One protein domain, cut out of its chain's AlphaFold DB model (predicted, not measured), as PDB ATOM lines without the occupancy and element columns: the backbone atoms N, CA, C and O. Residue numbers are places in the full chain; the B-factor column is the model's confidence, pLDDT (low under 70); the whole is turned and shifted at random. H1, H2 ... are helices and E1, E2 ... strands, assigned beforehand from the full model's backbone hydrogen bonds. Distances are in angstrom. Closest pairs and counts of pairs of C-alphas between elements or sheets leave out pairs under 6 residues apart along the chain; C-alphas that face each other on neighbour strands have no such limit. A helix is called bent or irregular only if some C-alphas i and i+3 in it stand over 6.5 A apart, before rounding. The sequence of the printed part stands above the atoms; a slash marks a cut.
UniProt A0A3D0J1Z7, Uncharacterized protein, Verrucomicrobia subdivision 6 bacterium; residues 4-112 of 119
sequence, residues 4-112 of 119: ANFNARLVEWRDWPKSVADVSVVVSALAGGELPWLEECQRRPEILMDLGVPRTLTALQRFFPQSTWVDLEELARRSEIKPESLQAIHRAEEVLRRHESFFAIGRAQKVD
ATOM      1  N   ALA A   4      23.082 -32.378 -17.768       80.06
ATOM      2  CA  ALA A   4      21.978 -31.875 -18.587       80.06
ATOM      3  C   ALA A   4      20.705 -32.734 -18.462       80.06
ATOM      4  O   ALA A   4      19.606 -32.193 -18.468       80.06
ATOM      5  N   ASN A   5      20.847 -34.051 -18.272       87.44
ATOM      6  CA  ASN A   5      19.710 -34.970 -18.141       87.44
ATOM      7  C   ASN A   5      18.914 -34.771 -16.841       87.44
ATOM      8  O   ASN A   5      17.786 -35.240 -16.742       87.44
ATOM      9  N   PHE A   6      19.495 -34.085 -15.853       80.25
ATOM     10  CA  PHE A   6      18.886 -33.856 -14.542       80.25
ATOM     11  C   PHE A   6      18.639 -32.370 -14.257       80.25
ATOM     12  O   PHE A   6      18.448 -32.003 -13.101       80.25
ATOM     13  N   ASN A   7      18.679 -31.504 -15.282       85.75
ATOM     14  CA  ASN A   7      18.661 -30.041 -15.116       85.75
ATOM     15  C   ASN A   7      19.686 -29.552 -14.074       85.75
ATOM     16  O   ASN A   7      19.470 -28.561 -13.376       85.75
ATOM     17  N   ALA A   8      20.806 -30.266 -13.954       86.50
ATOM     18  CA  ALA A   8      21.849 -29.959 -12.998       86.50
ATOM     19  C   ALA A   8      22.854 -28.982 -13.609       86.50
ATOM     20  O   ALA A   8      23.238 -29.086 -14.779       86.50
ATOM     21  N   ARG A   9      23.328 -28.052 -12.782       89.38
ATOM     22  CA  ARG A   9      24.432 -27.155 -13.116       89.38
ATOM     23  C   ARG A   9      25.740 -27.781 -12.645       89.38
ATOM     24  O   ARG A   9      25.858 -28.153 -11.482       89.38
ATOM     25  N   LEU A  10      26.724 -27.870 -13.538       90.19
ATOM     26  CA  LEU A  10      28.092 -28.190 -13.137       90.19
ATOM     27  C   LEU A  10      28.702 -26.978 -12.439       90.19
ATOM     28  O   LEU A  10      28.561 -25.848 -12.905       90.19
ATOM     29  N   VAL A  11      29.377 -27.235 -11.328       88.25
ATOM     30  CA  VAL A  11      30.080 -26.222 -10.553       88.25
ATOM     31  C   VAL A  11      31.557 -26.585 -10.566       88.25
ATOM     32  O   VAL A  11      31.920 -27.748 -10.390       88.25
ATOM     33  N   GLU A  12      32.403 -25.588 -10.796       89.88
ATOM     34  CA  GLU A  12      33.844 -25.723 -10.623       89.88
ATOM     35  C   GLU A  12      34.166 -26.101  -9.177       89.88
ATOM     36  O   GLU A  12      33.563 -25.566  -8.248       89.88
ATOM     37  N   TRP A  13      35.166 -26.963  -8.967       87.44
ATOM     38  CA  TRP A  13      35.535 -27.391  -7.614       87.44
ATOM     39  C   TRP A  13      35.761 -26.199  -6.682       87.44
ATOM     40  O   TRP A  13      35.247 -26.180  -5.580       87.44
ATOM     41  N   ARG A  14      36.434 -25.141  -7.144       87.38
ATOM     42  CA  ARG A  14      36.697 -23.933  -6.343       87.38
ATOM     43  C   ARG A  14      35.439 -23.226  -5.804       87.38
ATOM     44  O   ARG A  14      35.543 -22.489  -4.837       87.38
ATOM     45  N   ASP A  15      34.283 -23.418  -6.439       87.56
ATOM     46  CA  ASP A  15      33.020 -22.744  -6.108       87.56
ATOM     47  C   ASP A  15      32.011 -23.684  -5.429       87.56
ATOM     48  O   ASP A  15      30.850 -23.314  -5.202       87.56
ATOM     49  N   TRP A  16      32.436 -24.904  -5.086       88.31
ATOM     50  CA  TRP A  16      31.600 -25.859  -4.367       88.31
ATOM     51  C   TRP A  16      31.076 -25.314  -3.027       88.31
ATOM     52  O   TRP A  16      29.886 -25.515  -2.772       88.31
ATOM     53  N   PRO A  17      31.848 -24.555  -2.212       87.56
ATOM     54  CA  PRO A  17      31.343 -24.095  -0.922       87.56
ATOM     55  C   PRO A  17      30.217 -23.071  -1.074       87.56
ATOM     56  O   PRO A  17      29.171 -23.200  -0.444       87.56
ATOM     57  N   LYS A  18      30.354 -22.135  -2.022       86.88
ATOM     58  CA  LYS A  18      29.280 -21.192  -2.379       86.88
ATOM     59  C   LYS A  18      28.011 -21.917  -2.817       86.88
ATOM     60  O   LYS A  18      26.913 -21.509  -2.469       86.88
ATOM     61  N   SER A  19      28.162 -23.016  -3.554       88.69
ATOM     62  CA  SER A  19      27.020 -23.781  -4.062       88.69
ATOM     63  C   SER A  19      26.263 -24.528  -2.965       88.69
ATOM     64  O   SER A  19      25.069 -24.768  -3.117       88.69
ATOM     65  N   VAL A  20      26.918 -24.857  -1.848       89.62
ATOM     66  CA  VAL A  20      26.247 -25.429  -0.670       89.62
ATOM     67  C   VAL A  20      25.287 -24.420  -0.027       89.62
ATOM     68  O   VAL A  20      24.243 -24.823   0.478       89.62
ATOM     69  N   ALA A  21      25.585 -23.117  -0.091       85.19
ATOM     70  CA  ALA A  21      24.710 -22.080   0.461       85.19
ATOM     71  C   ALA A  21      23.370 -21.956  -0.293       85.19
ATOM     72  O   ALA A  21      22.381 -21.492   0.275       85.19
ATOM     73  N   ASP A  22      23.319 -22.390  -1.553       87.44
ATOM     74  CA  ASP A  22      22.148 -22.251  -2.424       87.44
ATOM     75  C   ASP A  22      21.217 -23.474  -2.404       87.44
ATOM     76  O   ASP A  22      20.193 -23.484  -3.093       87.44
ATOM     77  N   VAL A  23      21.544 -24.519  -1.634       90.44
ATOM     78  CA  VAL A  23      20.821 -25.799  -1.658       90.44
ATOM     79  C   VAL A  23      20.287 -26.203  -0.285       90.44
ATOM     80  O   VAL A  23      20.908 -25.974   0.749       90.44
ATOM     81  N   SER A  24      19.136 -26.876  -0.276       93.38
ATOM     82  CA  SER A  24      18.582 -27.486   0.943       93.38
ATOM     83  C   SER A  24      19.199 -28.852   1.255       93.38
ATOM     84  O   SER A  24      19.144 -29.299   2.395       93.38
ATOM     85  N   VAL A  25      19.776 -29.536   0.264       94.25
ATOM     86  CA  VAL A  25      20.333 -30.885   0.422       94.25
ATOM     87  C   VAL A  25      21.696 -30.951  -0.249       94.25
ATOM     88  O   VAL A  25      21.826 -30.605  -1.422       94.25
ATOM     89  N   VAL A  26      22.693 -31.444   0.483       94.25
ATOM     90  CA  VAL A  26      24.010 -31.781  -0.064       94.25
ATOM     91  C   VAL A  26      24.131 -33.295  -0.103       94.25
ATOM     92  O   VAL A  26      23.963 -33.949   0.922       94.25
ATOM     93  N   VAL A  27      24.433 -33.848  -1.276       94.00
ATOM     94  CA  VAL A  27      24.695 -35.280  -1.456       94.00
ATOM     95  C   VAL A  27      26.131 -35.452  -1.919       94.00
ATOM     96  O   VAL A  27      26.534 -34.844  -2.910       94.00
ATOM     97  N   SER A  28      26.892 -36.296  -1.232       92.62
ATOM     98  CA  SER A  28      28.224 -36.698  -1.672       92.62
ATOM     99  C   SER A  28      28.291 -38.205  -1.843       92.62
ATOM    100  O   SER A  28      27.869 -38.956  -0.974       92.62
ATOM    101  N   ALA A  29      28.842 -38.636  -2.973       90.88
ATOM    102  CA  ALA A  29      29.158 -40.030  -3.281       90.88
ATOM    103  C   ALA A  29      30.600 -40.141  -3.812       90.88
ATOM    104  O   ALA A  29      30.901 -40.951  -4.688       90.88
ATOM    105  N   LEU A  30      31.475 -39.240  -3.354       86.69
ATOM    106  CA  LEU A  30      32.860 -39.171  -3.804       86.69
ATOM    107  C   LEU A  30      33.715 -40.238  -3.114       86.69
ATOM    108  O   LEU A  30      33.525 -40.549  -1.941       86.69
ATOM    109  N   ALA A  31      34.699 -40.753  -3.847       80.69
ATOM    110  CA  ALA A  31      35.793 -41.530  -3.282       80.69
ATOM    111  C   ALA A  31      36.953 -40.581  -2.948       80.69
ATOM    112  O   ALA A  31      37.308 -39.734  -3.767       80.69
ATOM    113  N   GLY A  32      37.565 -40.732  -1.772       76.88
ATOM    114  CA  GLY A  32      38.764 -39.958  -1.415       76.88
ATOM    115  C   GLY A  32      38.810 -39.384  -0.001       76.88
ATOM    116  O   GLY A  32      39.841 -38.824   0.361       76.88
ATOM    117  N   GLY A  33      37.761 -39.566   0.806       84.50
ATOM    118  CA  GLY A  33      37.716 -39.100   2.194       84.50
ATOM    119  C   GLY A  33      37.160 -37.692   2.359       84.50
ATOM    120  O   GLY A  33      36.461 -37.179   1.488       84.50
ATOM    121  N   GLU A  34      37.420 -37.106   3.526       90.75
ATOM    122  CA  GLU A  34      36.774 -35.871   3.972       90.75
ATOM    123  C   GLU A  34      37.036 -34.693   3.019       90.75
ATOM    124  O   GLU A  34      38.177 -34.393   2.666       90.75
ATOM    125  N   LEU A  35      35.964 -34.000   2.626       89.75
ATOM    126  CA  LEU A  35      36.036 -32.791   1.821       89.75
ATOM    127  C   LEU A  35      36.442 -31.597   2.691       89.75
ATOM    128  O   LEU A  35      35.830 -31.369   3.739       89.75
ATOM    129  N   PRO A  36      37.429 -30.797   2.256       87.88
ATOM    130  CA  PRO A  36      37.903 -29.662   3.031       87.88
ATOM    131  C   PRO A  36      36.847 -28.557   3.075       87.88
ATOM    132  O   PRO A  36      36.445 -28.038   2.036       87.88
ATOM    133  N   TRP A  37      36.445 -28.153   4.279       89.19
ATOM    134  CA  TRP A  37      35.519 -27.044   4.493       89.19
ATOM    135  C   TRP A  37      36.198 -25.927   5.281       89.19
ATOM    136  O   TRP A  37      36.630 -26.143   6.412       89.19
ATOM    137  N   LEU A  38      36.315 -24.745   4.671       75.00
ATOM    138  CA  LEU A  38      37.025 -23.593   5.241       75.00
ATOM    139  C   LEU A  38      36.200 -22.296   5.210       75.00
ATOM    140  O   LEU A  38      36.678 -21.269   5.681       75.00
ATOM    141  N   GLU A  39      34.987 -22.322   4.653       76.12
ATOM    142  CA  GLU A  39      34.183 -21.118   4.424       76.12
ATOM    143  C   GLU A  39      33.002 -21.019   5.395       76.12
ATOM    144  O   GLU A  39      32.274 -21.985   5.637       76.12
ATOM    145  N   GLU A  40      32.768 -19.816   5.918       68.00
ATOM    146  CA  GLU A  40      31.532 -19.490   6.626       68.00
ATOM    147  C   GLU A  40      30.430 -19.185   5.604       68.00
ATOM    148  O   GLU A  40      30.442 -18.148   4.940       68.00
ATOM    149  N   CYS A  41      29.458 -20.088   5.467       72.50
ATOM    150  CA  CYS A  41      28.240 -19.830   4.697       72.50
ATOM    151  C   CYS A  41      27.108 -19.401   5.636       72.50
ATOM    152  O   CYS A  41      26.841 -20.052   6.644       72.50
ATOM    153  N   GLN A  42      26.405 -18.322   5.280       70.00
ATOM    154  CA  GLN A  42      25.274 -17.809   6.070       70.00
ATOM    155  C   GLN A  42      24.052 -18.730   6.024       70.00
ATOM    156  O   GLN A  42      23.251 -18.754   6.959       70.00
ATOM    157  N   ARG A  43      23.889 -19.474   4.925       81.50
ATOM    158  CA  ARG A  43      22.755 -20.365   4.709       81.50
ATOM    159  C   ARG A  43      23.194 -21.812   4.871       81.50
ATOM    160  O   ARG A  43      24.178 -22.248   4.279       81.50
ATOM    161  N   ARG A  44      22.451 -22.524   5.711       86.69
ATOM    162  CA  ARG A  44      22.701 -23.912   6.083       86.69
ATOM    163  C   ARG A  44      21.862 -24.853   5.201       86.69
ATOM    164  O   ARG A  44      20.663 -24.600   5.065       86.69
ATOM    165  N   PRO A  45      22.434 -25.963   4.705       93.06
ATOM    166  CA  PRO A  45      21.647 -27.051   4.138       93.06
ATOM    167  C   PRO A  45      20.823 -27.756   5.226       93.06
ATOM    168  O   PRO A  45      21.245 -27.919   6.367       93.06
ATOM    169  N   GLU A  46      19.623 -28.201   4.886       95.19
ATOM    170  CA  GLU A  46      18.749 -28.921   5.815       95.19
ATOM    171  C   GLU A  46      19.219 -30.363   6.028       95.19
ATOM    172  O   GLU A  46      19.130 -30.880   7.147       95.19
ATOM    173  N   ILE A  47      19.739 -30.994   4.969       96.12
ATOM    174  CA  ILE A  47      20.162 -32.397   4.952       96.12
ATOM    175  C   ILE A  47      21.573 -32.518   4.368       96.12
ATOM    176  O   ILE A  47      21.854 -31.999   3.286       96.12
ATOM    177  N   LEU A  48      22.430 -33.269   5.061       95.88
ATOM    178  CA  LEU A  48      23.704 -33.765   4.548       95.88
ATOM    179  C   LEU A  48      23.589 -35.274   4.331       95.88
ATOM    180  O   LEU A  48      23.385 -36.027   5.282       95.88
ATOM    181  N   MET A  49      23.701 -35.707   3.077       96.19
ATOM    182  CA  MET A  49      23.649 -37.108   2.675       96.19
ATOM    183  C   MET A  49      25.038 -37.582   2.241       96.19
ATOM    184  O   MET A  49      25.511 -37.225   1.160       96.19
ATOM    185  N   ASP A  50      25.699 -38.373   3.083       94.19
ATOM    186  CA  ASP A  50      27.056 -38.871   2.846       94.19
ATOM    187  C   ASP A  50      27.034 -40.351   2.458       94.19
ATOM    188  O   ASP A  50      26.874 -41.247   3.287       94.19
ATOM    189  N   LEU A  51      27.178 -40.591   1.160       91.50
ATOM    190  CA  LEU A  51      27.262 -41.911   0.544       91.50
ATOM    191  C   LEU A  51      28.715 -42.303   0.241       91.50
ATOM    192  O   LEU A  51      28.955 -43.347  -0.363       91.50
ATOM    193  N   GLY A  52      29.679 -41.447   0.593       87.56
ATOM    194  CA  GLY A  52      31.095 -41.695   0.370       87.56
ATOM    195  C   GLY A  52      31.657 -42.701   1.369       87.56
ATOM    196  O   GLY A  52      31.381 -42.642   2.569       87.56
ATOM    197  N   VAL A  53      32.490 -43.611   0.870       83.38
ATOM    198  CA  VAL A  53      33.275 -44.542   1.683       83.38
ATOM    199  C   VAL A  53      34.747 -44.348   1.290       83.38
ATOM    200  O   VAL A  53      35.102 -44.558   0.130       83.38
ATOM    201  N   PRO A  54      35.619 -43.850   2.192       85.38
ATOM    202  CA  PRO A  54      35.322 -43.285   3.518       85.38
ATOM    203  C   PRO A  54      34.487 -41.985   3.463       85.38
ATOM    204  O   PRO A  54      34.478 -41.302   2.439       85.38
ATOM    205  N   ARG A  55      33.820 -41.640   4.581       89.06
ATOM    206  CA  ARG A  55      32.918 -40.472   4.720       89.06
ATOM    207  C   ARG A  55      33.565 -39.169   4.244       89.06
ATOM    208  O   ARG A  55      34.724 -38.886   4.548       89.06
ATOM    209  N   THR A  56      32.778 -38.359   3.548       93.44
ATOM    210  CA  THR A  56      33.225 -37.171   2.814       93.44
ATOM    211  C   THR A  56      32.723 -35.858   3.417       93.44
ATOM    212  O   THR A  56      33.403 -34.844   3.318       93.44
ATOM    213  N   LEU A  57      31.570 -35.841   4.088       94.50
ATOM    214  CA  LEU A  57      30.915 -34.609   4.554       94.50
ATOM    215  C   LEU A  57      31.136 -34.314   6.042       94.50
ATOM    216  O   LEU A  57      30.528 -33.397   6.593       94.50
ATOM    217  N   THR A  58      32.024 -35.049   6.706       92.75
ATOM    218  CA  THR A  58      32.266 -34.929   8.150       92.75
ATOM    219  C   THR A  58      32.712 -33.517   8.575       92.75
ATOM    220  O   THR A  58      32.264 -33.017   9.609       92.75
ATOM    221  N   ALA A  59      33.525 -32.813   7.777       91.81
ATOM    222  CA  ALA A  59      33.907 -31.422   8.048       91.81
ATOM    223  C   ALA A  59      32.705 -30.469   7.958       91.81
ATOM    224  O   ALA A  59      32.529 -29.597   8.808       91.81
ATOM    225  N   LEU A  60      31.842 -30.687   6.967       92.19
ATOM    226  CA  LEU A  60      30.638 -29.892   6.749       92.19
ATOM    227  C   LEU A  60      29.606 -30.107   7.865       92.19
ATOM    228  O   LEU A  60      29.010 -29.148   8.347       92.19
ATOM    229  N   GLN A  61      29.446 -31.348   8.338       92.94
ATOM    230  CA  GLN A  61      28.576 -31.671   9.475       92.94
ATOM    231  C   GLN A  61      29.051 -31.003  10.769       92.94
ATOM    232  O   GLN A  61      28.224 -30.572  11.569       92.94
ATOM    233  N   ARG A  62      30.370 -30.877  10.975       92.25
ATOM    234  CA  ARG A  62      30.922 -30.132  12.120       92.25
ATOM    235  C   ARG A  62      30.558 -28.647  12.063       92.25
ATOM    236  O   ARG A  62      30.295 -28.059  13.107       92.25
ATOM    237  N   PHE A  63      30.516 -28.064  10.866       90.75
ATOM    238  CA  PHE A  63      30.125 -26.668  10.651       90.75
ATOM    239  C   PHE A  63      28.613 -26.438  10.755       90.75
ATOM    240  O   PHE A  63      28.181 -25.422  11.297       90.75
ATOM    241  N   PHE A  64      27.805 -27.388  10.283       91.38
ATOM    242  CA  PHE A  64      26.345 -27.312  10.316       91.38
ATOM    243  C   PHE A  64      25.736 -28.447  11.151       91.38
ATOM    244  O   PHE A  64      24.982 -29.263  10.610       91.38
ATOM    245  N   PRO A  65      25.996 -28.497  12.473       91.06
ATOM    246  CA  PRO A  65      25.600 -29.620  13.325       91.06
ATOM    247  C   PRO A  65      24.085 -29.777  13.453       91.06
ATOM    248  O   PRO A  65      23.604 -30.833  13.852       91.06
ATOM    249  N   GLN A  66      23.318 -28.736  13.124       91.31
ATOM    250  CA  GLN A  66      21.860 -28.793  13.148       91.31
ATOM    251  C   GLN A  66      21.274 -29.494  11.910       91.31
ATOM    252  O   GLN A  66      20.080 -29.788  11.892       91.31
ATOM    253  N   SER A  67      22.069 -29.711  10.856       94.56
ATOM    254  CA  SER A  67      21.631 -30.394   9.634       94.56
ATOM    255  C   SER A  67      21.344 -31.860   9.914       94.56
ATOM    256  O   SER A  67      22.034 -32.505  10.704       94.56
ATOM    257  N   THR A  68      20.326 -32.394   9.246       95.38
ATOM    258  CA  THR A  68      20.005 -33.817   9.342       95.38
ATOM    259  C   THR A  68      21.083 -34.611   8.617       95.38
ATOM    260  O   THR A  68      21.274 -34.435   7.416       95.38
ATOM    261  N   TRP A  69      21.764 -35.490   9.344       94.62
ATOM    262  CA  TRP A  69      22.752 -36.401   8.782       94.62
ATOM    263  C   TRP A  69      22.079 -37.675   8.273       94.62
ATOM    264  O   TRP A  69      21.288 -38.293   8.989       94.62
ATOM    265  N   VAL A  70      22.395 -38.067   7.042       94.25
ATOM    266  CA  VAL A  70      21.942 -39.315   6.427       94.25
ATOM    267  C   VAL A  70      23.143 -39.997   5.785       94.25
ATOM    268  O   VAL A  70      23.723 -39.467   4.846       94.25
ATOM    269  N   ASP A  71      23.514 -41.177   6.261       90.88
ATOM    270  CA  ASP A  71      24.552 -42.004   5.644       90.88
ATOM    271  C   ASP A  71      23.985 -43.335   5.134       90.88
ATOM    272  O   ASP A  71      22.780 -43.591   5.214       90.88
ATOM    273  N   LEU A  72      24.852 -44.171   4.556       85.94
ATOM    274  CA  LEU A  72      24.466 -45.487   4.038       85.94
ATOM    275  C   LEU A  72      23.815 -46.373   5.109       85.94
ATOM    276  O   LEU A  72      22.850 -47.067   4.800       85.94
ATOM    277  N   GLU A  73      24.283 -46.311   6.357       85.62
ATOM    278  CA  GLU A  73      23.716 -47.083   7.468       85.62
ATOM    279  C   GLU A  73      22.291 -46.614   7.792       85.62
ATOM    280  O   GLU A  73      21.363 -47.421   7.881       85.62
ATOM    281  N   GLU A  74      22.081 -45.299   7.878       86.88
ATOM    282  CA  GLU A  74      20.754 -44.734   8.108       86.88
ATOM    283  C   GLU A  74      19.782 -45.040   6.962       86.88
ATOM    284  O   GLU A  74      18.597 -45.319   7.190       86.88
ATOM    285  N   LEU A  75      20.267 -45.013   5.719       85.12
ATOM    286  CA  LEU A  75      19.479 -45.407   4.555       85.12
ATOM    287  C   LEU A  75      19.126 -46.892   4.592       85.12
ATOM    288  O   LEU A  75      17.964 -47.228   4.354       85.12
ATOM    289  N   ALA A  76      20.077 -47.764   4.935       81.50
ATOM    290  CA  ALA A  76      19.846 -49.197   5.082       81.50
ATOM    291  C   ALA A  76      18.759 -49.462   6.132       81.50
ATOM    292  O   ALA A  76      17.743 -50.084   5.816       81.50
ATOM    293  N   ARG A  77      18.874 -48.854   7.316       81.06
ATOM    294  CA  ARG A  77      17.885 -48.953   8.400       81.06
ATOM    295  C   ARG A  77      16.483 -48.515   7.972       81.06
ATOM    296  O   ARG A  77      15.494 -49.180   8.270       81.06
ATOM    297  N   ARG A  78      16.365 -47.398   7.244       79.19
ATOM    298  CA  ARG A  78      15.065 -46.924   6.724       79.19
ATOM    299  C   ARG A  78      14.527 -47.798   5.593       79.19
ATOM    300  O   ARG A  78      13.313 -47.865   5.404       79.19
ATOM    301  N   SER A  79      15.410 -48.448   4.842       67.00
ATOM    302  CA  SER A  79      15.048 -49.368   3.766       67.00
ATOM    303  C   SER A  79      14.588 -50.728   4.280       67.00
ATOM    304  O   SER A  79      13.734 -51.335   3.658       67.00
ATOM    305  N   GLU A  80      15.061 -51.190   5.437       60.94
ATOM    306  CA  GLU A  80      14.566 -52.424   6.061       60.94
ATOM    307  C   GLU A  80      13.081 -52.319   6.438       60.94
ATOM    308  O   GLU A  80      12.348 -53.305   6.404       60.94
ATOM    309  N   ILE A  81      12.598 -51.097   6.683       58.50
ATOM    310  CA  ILE A  81      11.177 -50.784   6.900       58.50
ATOM    311  C   ILE A  81      10.374 -50.851   5.575       58.50
ATOM    312  O   ILE A  81       9.143 -50.891   5.589       58.50
ATOM    313  N   LYS A  82      11.043 -50.915   4.414       54.06
ATOM    314  CA  LYS A  82      10.446 -51.066   3.075       54.06
ATOM    315  C   LYS A  82      11.142 -52.187   2.280       54.06
ATOM    316  O   LYS A  82      12.111 -51.907   1.576       54.06
ATOM    317  N   PRO A  83      10.630 -53.433   2.286       54.62
ATOM    318  CA  PRO A  83      11.325 -54.603   1.725       54.62
ATOM    319  C   PRO A  83      11.785 -54.462   0.257       54.62
ATOM    320  O   PRO A  83      12.762 -55.085  -0.148       54.62
ATOM    321  N   GLU A  84      11.148 -53.597  -0.532       59.59
ATOM    322  CA  GLU A  84      11.509 -53.286  -1.925       59.59
ATOM    323  C   GLU A  84      12.824 -52.483  -2.072       59.59
ATOM    324  O   GLU A  84      13.453 -52.501  -3.129       59.59
ATOM    325  N   SER A  85      13.268 -51.782  -1.023       56.44
ATOM    326  CA  SER A  85      14.411 -50.850  -1.060       56.44
ATOM    327  C   SER A  85      15.758 -51.511  -0.723       56.44
ATOM    328  O   SER A  85      16.806 -51.035  -1.164       56.44
ATOM    329  N   LEU A  86      15.742 -52.648  -0.018       55.28
ATOM    330  CA  LEU A  86      16.940 -53.406   0.376       55.28
ATOM    331  C   LEU A  86      17.772 -53.898  -0.818       55.28
ATOM    332  O   LEU A  86      19.003 -53.908  -0.765       55.28
ATOM    333  N   GLN A  87      17.119 -54.287  -1.917       59.19
ATOM    334  CA  GLN A  87      17.821 -54.724  -3.131       59.19
ATOM    335  C   GLN A  87      18.507 -53.561  -3.859       59.19
ATOM    336  O   GLN A  87      19.561 -53.748  -4.470       59.19
ATOM    337  N   ALA A  88      17.929 -52.358  -3.800       64.12
ATOM    338  CA  ALA A  88      18.498 -51.171  -4.432       64.12
ATOM    339  C   ALA A  88      19.752 -50.683  -3.690       64.12
ATOM    340  O   ALA A  88      20.731 -50.309  -4.335       64.12
ATOM    341  N   ILE A  89      19.749 -50.757  -2.354       64.25
ATOM    342  CA  ILE A  89      20.908 -50.389  -1.530       64.25
ATOM    343  C   ILE A  89      22.058 -51.372  -1.722       64.25
ATOM    344  O   ILE A  89      23.162 -50.931  -2.023       64.25
ATOM    345  N   HIS A  90      21.804 -52.683  -1.687       63.16
ATOM    346  CA  HIS A  90      22.851 -53.670  -1.973       63.16
ATOM    347  C   HIS A  90      23.489 -53.458  -3.351       63.16
ATOM    348  O   HIS A  90      24.706 -53.549  -3.488       63.16
ATOM    349  N   ARG A  91      22.694 -53.109  -4.374       67.81
ATOM    350  CA  ARG A  91      23.243 -52.750  -5.691       67.81
ATOM    351  C   ARG A  91      24.097 -51.488  -5.641       67.81
ATOM    352  O   ARG A  91      25.142 -51.457  -6.282       67.81
ATOM    353  N   ALA A  92      23.668 -50.456  -4.920       67.75
ATOM    354  CA  ALA A  92      24.442 -49.227  -4.783       67.75
ATOM    355  C   ALA A  92      25.780 -49.484  -4.067       67.75
ATOM    356  O   ALA A  92      26.821 -49.061  -4.565       67.75
ATOM    357  N   GLU A  93      25.777 -50.248  -2.974       68.50
ATOM    358  CA  GLU A  93      26.991 -50.657  -2.260       68.50
ATOM    359  C   GLU A  93      27.920 -51.507  -3.126       68.50
ATOM    360  O   GLU A  93      29.132 -51.309  -3.119       68.50
ATOM    361  N   GLU A  94      27.374 -52.440  -3.905       69.94
ATOM    362  CA  GLU A  94      28.176 -53.289  -4.781       69.94
ATOM    363  C   GLU A  94      28.820 -52.481  -5.916       69.94
ATOM    364  O   GLU A  94      29.981 -52.703  -6.264       69.94
ATOM    365  N   VAL A  95      28.101 -51.494  -6.459       72.38
ATOM    366  CA  VAL A  95      28.637 -50.541  -7.440       72.38
ATOM    367  C   VAL A  95      29.733 -49.676  -6.816       72.38
ATOM    368  O   VAL A  95      30.788 -49.508  -7.427       72.38
ATOM    369  N   LEU A  96      29.529 -49.162  -5.600       66.12
ATOM    370  CA  LEU A  96      30.532 -48.371  -4.880       66.12
ATOM    371  C   LEU A  96      31.786 -49.202  -4.569       66.12
ATOM    372  O   LEU A  96      32.889 -48.775  -4.896       66.12
ATOM    373  N   ARG A  97      31.629 -50.431  -4.065       70.69
ATOM    374  CA  ARG A  97      32.737 -51.355  -3.770       70.69
ATOM    375  C   ARG A  97      33.517 -51.755  -5.025       70.69
ATOM    376  O   ARG A  97      34.739 -51.894  -4.986       70.69
ATOM    377  N   ARG A  98      32.835 -51.926  -6.164       62.94
ATOM    378  CA  ARG A  98      33.502 -52.136  -7.461       62.94
ATOM    379  C   ARG A  98      34.273 -50.894  -7.897       62.94
ATOM    380  O   ARG A  98      35.388 -51.026  -8.385       62.94
ATOM    381  N   HIS A  99      33.734 -49.691  -7.711       63.38
ATOM    382  CA  HIS A  99      34.493 -48.476  -8.005       63.38
ATOM    383  C   HIS A  99      35.729 -48.343  -7.105       63.38
ATOM    384  O   HIS A  99      36.804 -48.039  -7.618       63.38
ATOM    385  N   GLU A 100      35.633 -48.645  -5.807       61.97
ATOM    386  CA  GLU A 100      36.787 -48.666  -4.896       61.97
ATOM    387  C   GLU A 100      37.881 -49.637  -5.353       61.97
ATOM    388  O   GLU A 100      39.061 -49.278  -5.339       61.97
ATOM    389  N   SER A 101      37.519 -50.840  -5.813       59.34
ATOM    390  CA  SER A 101      38.506 -51.802  -6.314       59.34
ATOM    391  C   SER A 101      39.192 -51.313  -7.593       59.34
ATOM    392  O   SER A 101      40.410 -51.452  -7.718       59.34
ATOM    393  N   PHE A 102      38.474 -50.638  -8.496       57.19
ATOM    394  CA  PHE A 102      39.083 -49.977  -9.656       57.19
ATOM    395  C   PHE A 102      40.025 -48.829  -9.260       57.19
ATOM    396  O   PHE A 102      41.112 -48.706  -9.828       57.19
ATOM    397  N   PHE A 103      39.663 -48.016  -8.264       54.41
ATOM    398  CA  PHE A 103      40.530 -46.949  -7.753       54.41
ATOM    399  C   PHE A 103      41.784 -47.491  -7.044       54.41
ATOM    400  O   PHE A 103      42.871 -46.928  -7.206       54.41
ATOM    401  N   ALA A 104      41.671 -48.600  -6.308       55.81
ATOM    402  CA  ALA A 104      42.806 -49.269  -5.674       55.81
ATOM    403  C   ALA A 104      43.779 -49.867  -6.710       55.81
ATOM    404  O   ALA A 104      44.993 -49.689  -6.595       55.81
ATOM    405  N   ILE A 105      43.256 -50.498  -7.769       55.00
ATOM    406  CA  ILE A 105      44.060 -51.059  -8.867       55.00
ATOM    407  C   ILE A 105      44.745 -49.945  -9.682       55.00
ATOM    408  O   ILE A 105      45.915 -50.073 -10.046       55.00
ATOM    409  N   GLY A 106      44.072 -48.811  -9.899       48.75
ATOM    410  CA  GLY A 106      44.656 -47.644 -10.574       48.75
ATOM    411  C   GLY A 106      45.809 -46.981  -9.805       48.75
ATOM    412  O   GLY A 106      46.707 -46.409 -10.425       48.75
ATOM    413  N   ARG A 107      45.836 -47.084  -8.465       46.69
ATOM    414  CA  ARG A 107      47.012 -46.700  -7.661       46.69
ATOM    415  C   ARG A 107      48.157 -47.693  -7.822       46.69
ATOM    416  O   ARG A 107      49.286 -47.249  -7.990       46.69
ATOM    417  N   ALA A 108      47.881 -48.997  -7.834       46.22
ATOM    418  CA  ALA A 108      48.915 -50.015  -8.027       46.22
ATOM    419  C   ALA A 108      49.615 -49.886  -9.396       46.22
ATOM    420  O   ALA A 108      50.833 -49.991  -9.465       46.22
ATOM    421  N   GLN A 109      48.883 -49.540 -10.462       41.72
ATOM    422  CA  GLN A 109      49.482 -49.300 -11.786       41.72
ATOM    423  C   GLN A 109      50.344 -48.029 -11.884       41.72
ATOM    424  O   GLN A 109      51.174 -47.936 -12.783       41.72
ATOM    425  N   LYS A 110      50.181 -47.047 -10.986       43.09
ATOM    426  CA  LYS A 110      51.018 -45.832 -10.963       43.09
ATOM    427  C   LYS A 110      52.283 -45.960 -10.108       43.09
ATOM    428  O   LYS A 110      53.126 -45.071 -10.175       43.09
ATOM    429  N   VAL A 111      52.424 -47.026  -9.320       47.28
ATOM    430  CA  VAL A 111      53.591 -47.230  -8.440       47.28
ATOM    431  C   VAL A 111      54.739 -47.959  -9.154       47.28
ATOM    432  O   VAL A 111      55.862 -47.947  -8.666       47.28
ATOM    433  N   ASP A 112      54.523 -48.481 -10.363       46.53
ATOM    434  CA  ASP A 112      55.531 -49.254 -11.108       46.53
ATOM    435  C   ASP A 112      56.473 -48.403 -11.994       46.53
ATOM    436  O   ASP A 112      56.998 -48.875 -13.000       46.53
TER     437      ASP A 112
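Overview. This is residues 4 to 112 of the 119 residues of an uncharacterized protein of Verrucomicrobia subdivision 6 bacterium (UniProt A0A3D0J1Z7). A small sheet of three short parallel strands forms a body with H1 near its edge strand E1 and H2 grazing it. At the other end of the strands E3 runs straight into H3, which grazes the sheet with residues 72 to 75 and folds back into the much longer H4; H4 makes a long arm that is not on the sheet, and residues 104 to 112 stick out at its tip. Residues 4 to 10 stick out as a tail, and the unnamed residues 29 to 46 loop back from E1 to E2. The printed part has 109 residues with four named helices and three named strands, in the order H1 E1 E2 H2 E3 H3 H4; the sheet's order is E1 E2 E3, and the class is mostly helix. The whole is only just loose, close to compact, with a radius of gyration of the C-alphas of 15.9 A and spans of 46 by 41 by 31 A.

Arrangement. H1, residues 13 to 21, is irregular, C-alphas 14 and 17 being 7.6 A apart, and it is not on the sheet. Its closest C-alpha to E1, residues 25 to 28, is that of Val 20, 6.8 A from that of Val 26. E1 is parallel to E2, residues 47 to 50, at 7 degrees, with N 26 and O 47 3.0 A apart, within hydrogen-bond range. H2, residues 58 to 63, only grazes the sheet with residues 58 to 61; its closest C-alpha to E2 is that of Gln 61, 7.2 A from that of Leu 48. E2 is the inner strand and is parallel to E3, residues 68 to 71, at 19 degrees, with N 48 and O 68 2.9 A apart, within range. E2, H2 and E3 form a strand-helix-strand unit, two parallel neighbour strands with a helix between, and its crossover is right-handed. H3, residues 72 to 80, is only just on the sheet, with 5 pairs of C-alphas within 10 A, and only grazes it with residues 72 to 75. H3 and H4, residues 86 to 110, form a helical hairpin: they touch at a shallow tilt of 25 degrees, opposite ways, the closest C-alphas being those of Ser 79 and Leu 86, 5.6 A apart. H4 touches H3 with residues 86 to 89 alone, and H4 is apart from H1 and H2. Every O i to N i+4 pair is within hydrogen-bond range in H2 and H3, against 20 of 21 in H4 and 2 of 5 in H1, where 5 of 6 O i to N i+3 pairs are.

Along the chain. H1 begins at C-alpha 13, (35.535, -27.391, -7.614), and is 14.5 A long. E1, E2 and E3 measure 10.0, 9.7 and 10.1 A. H2 is 8.9 A long and H3 12.3 A. H4 runs 36.7 A from C-alpha 86, (16.940, -53.406, 0.376), to C-alpha 110, (51.018, -45.832, -10.963).

Size, cuts and confidence. The two C-alphas farthest apart, those of Ile 81 and Asp 112, are 47.9 A apart. The printed part has no cut, and the link from E1 to E2, 18 residues, is long. The mean pLDDT of the printed part is 78.8; residue 40, residues 79 to 94, residue 96 and residues 98 to 112 are under 70.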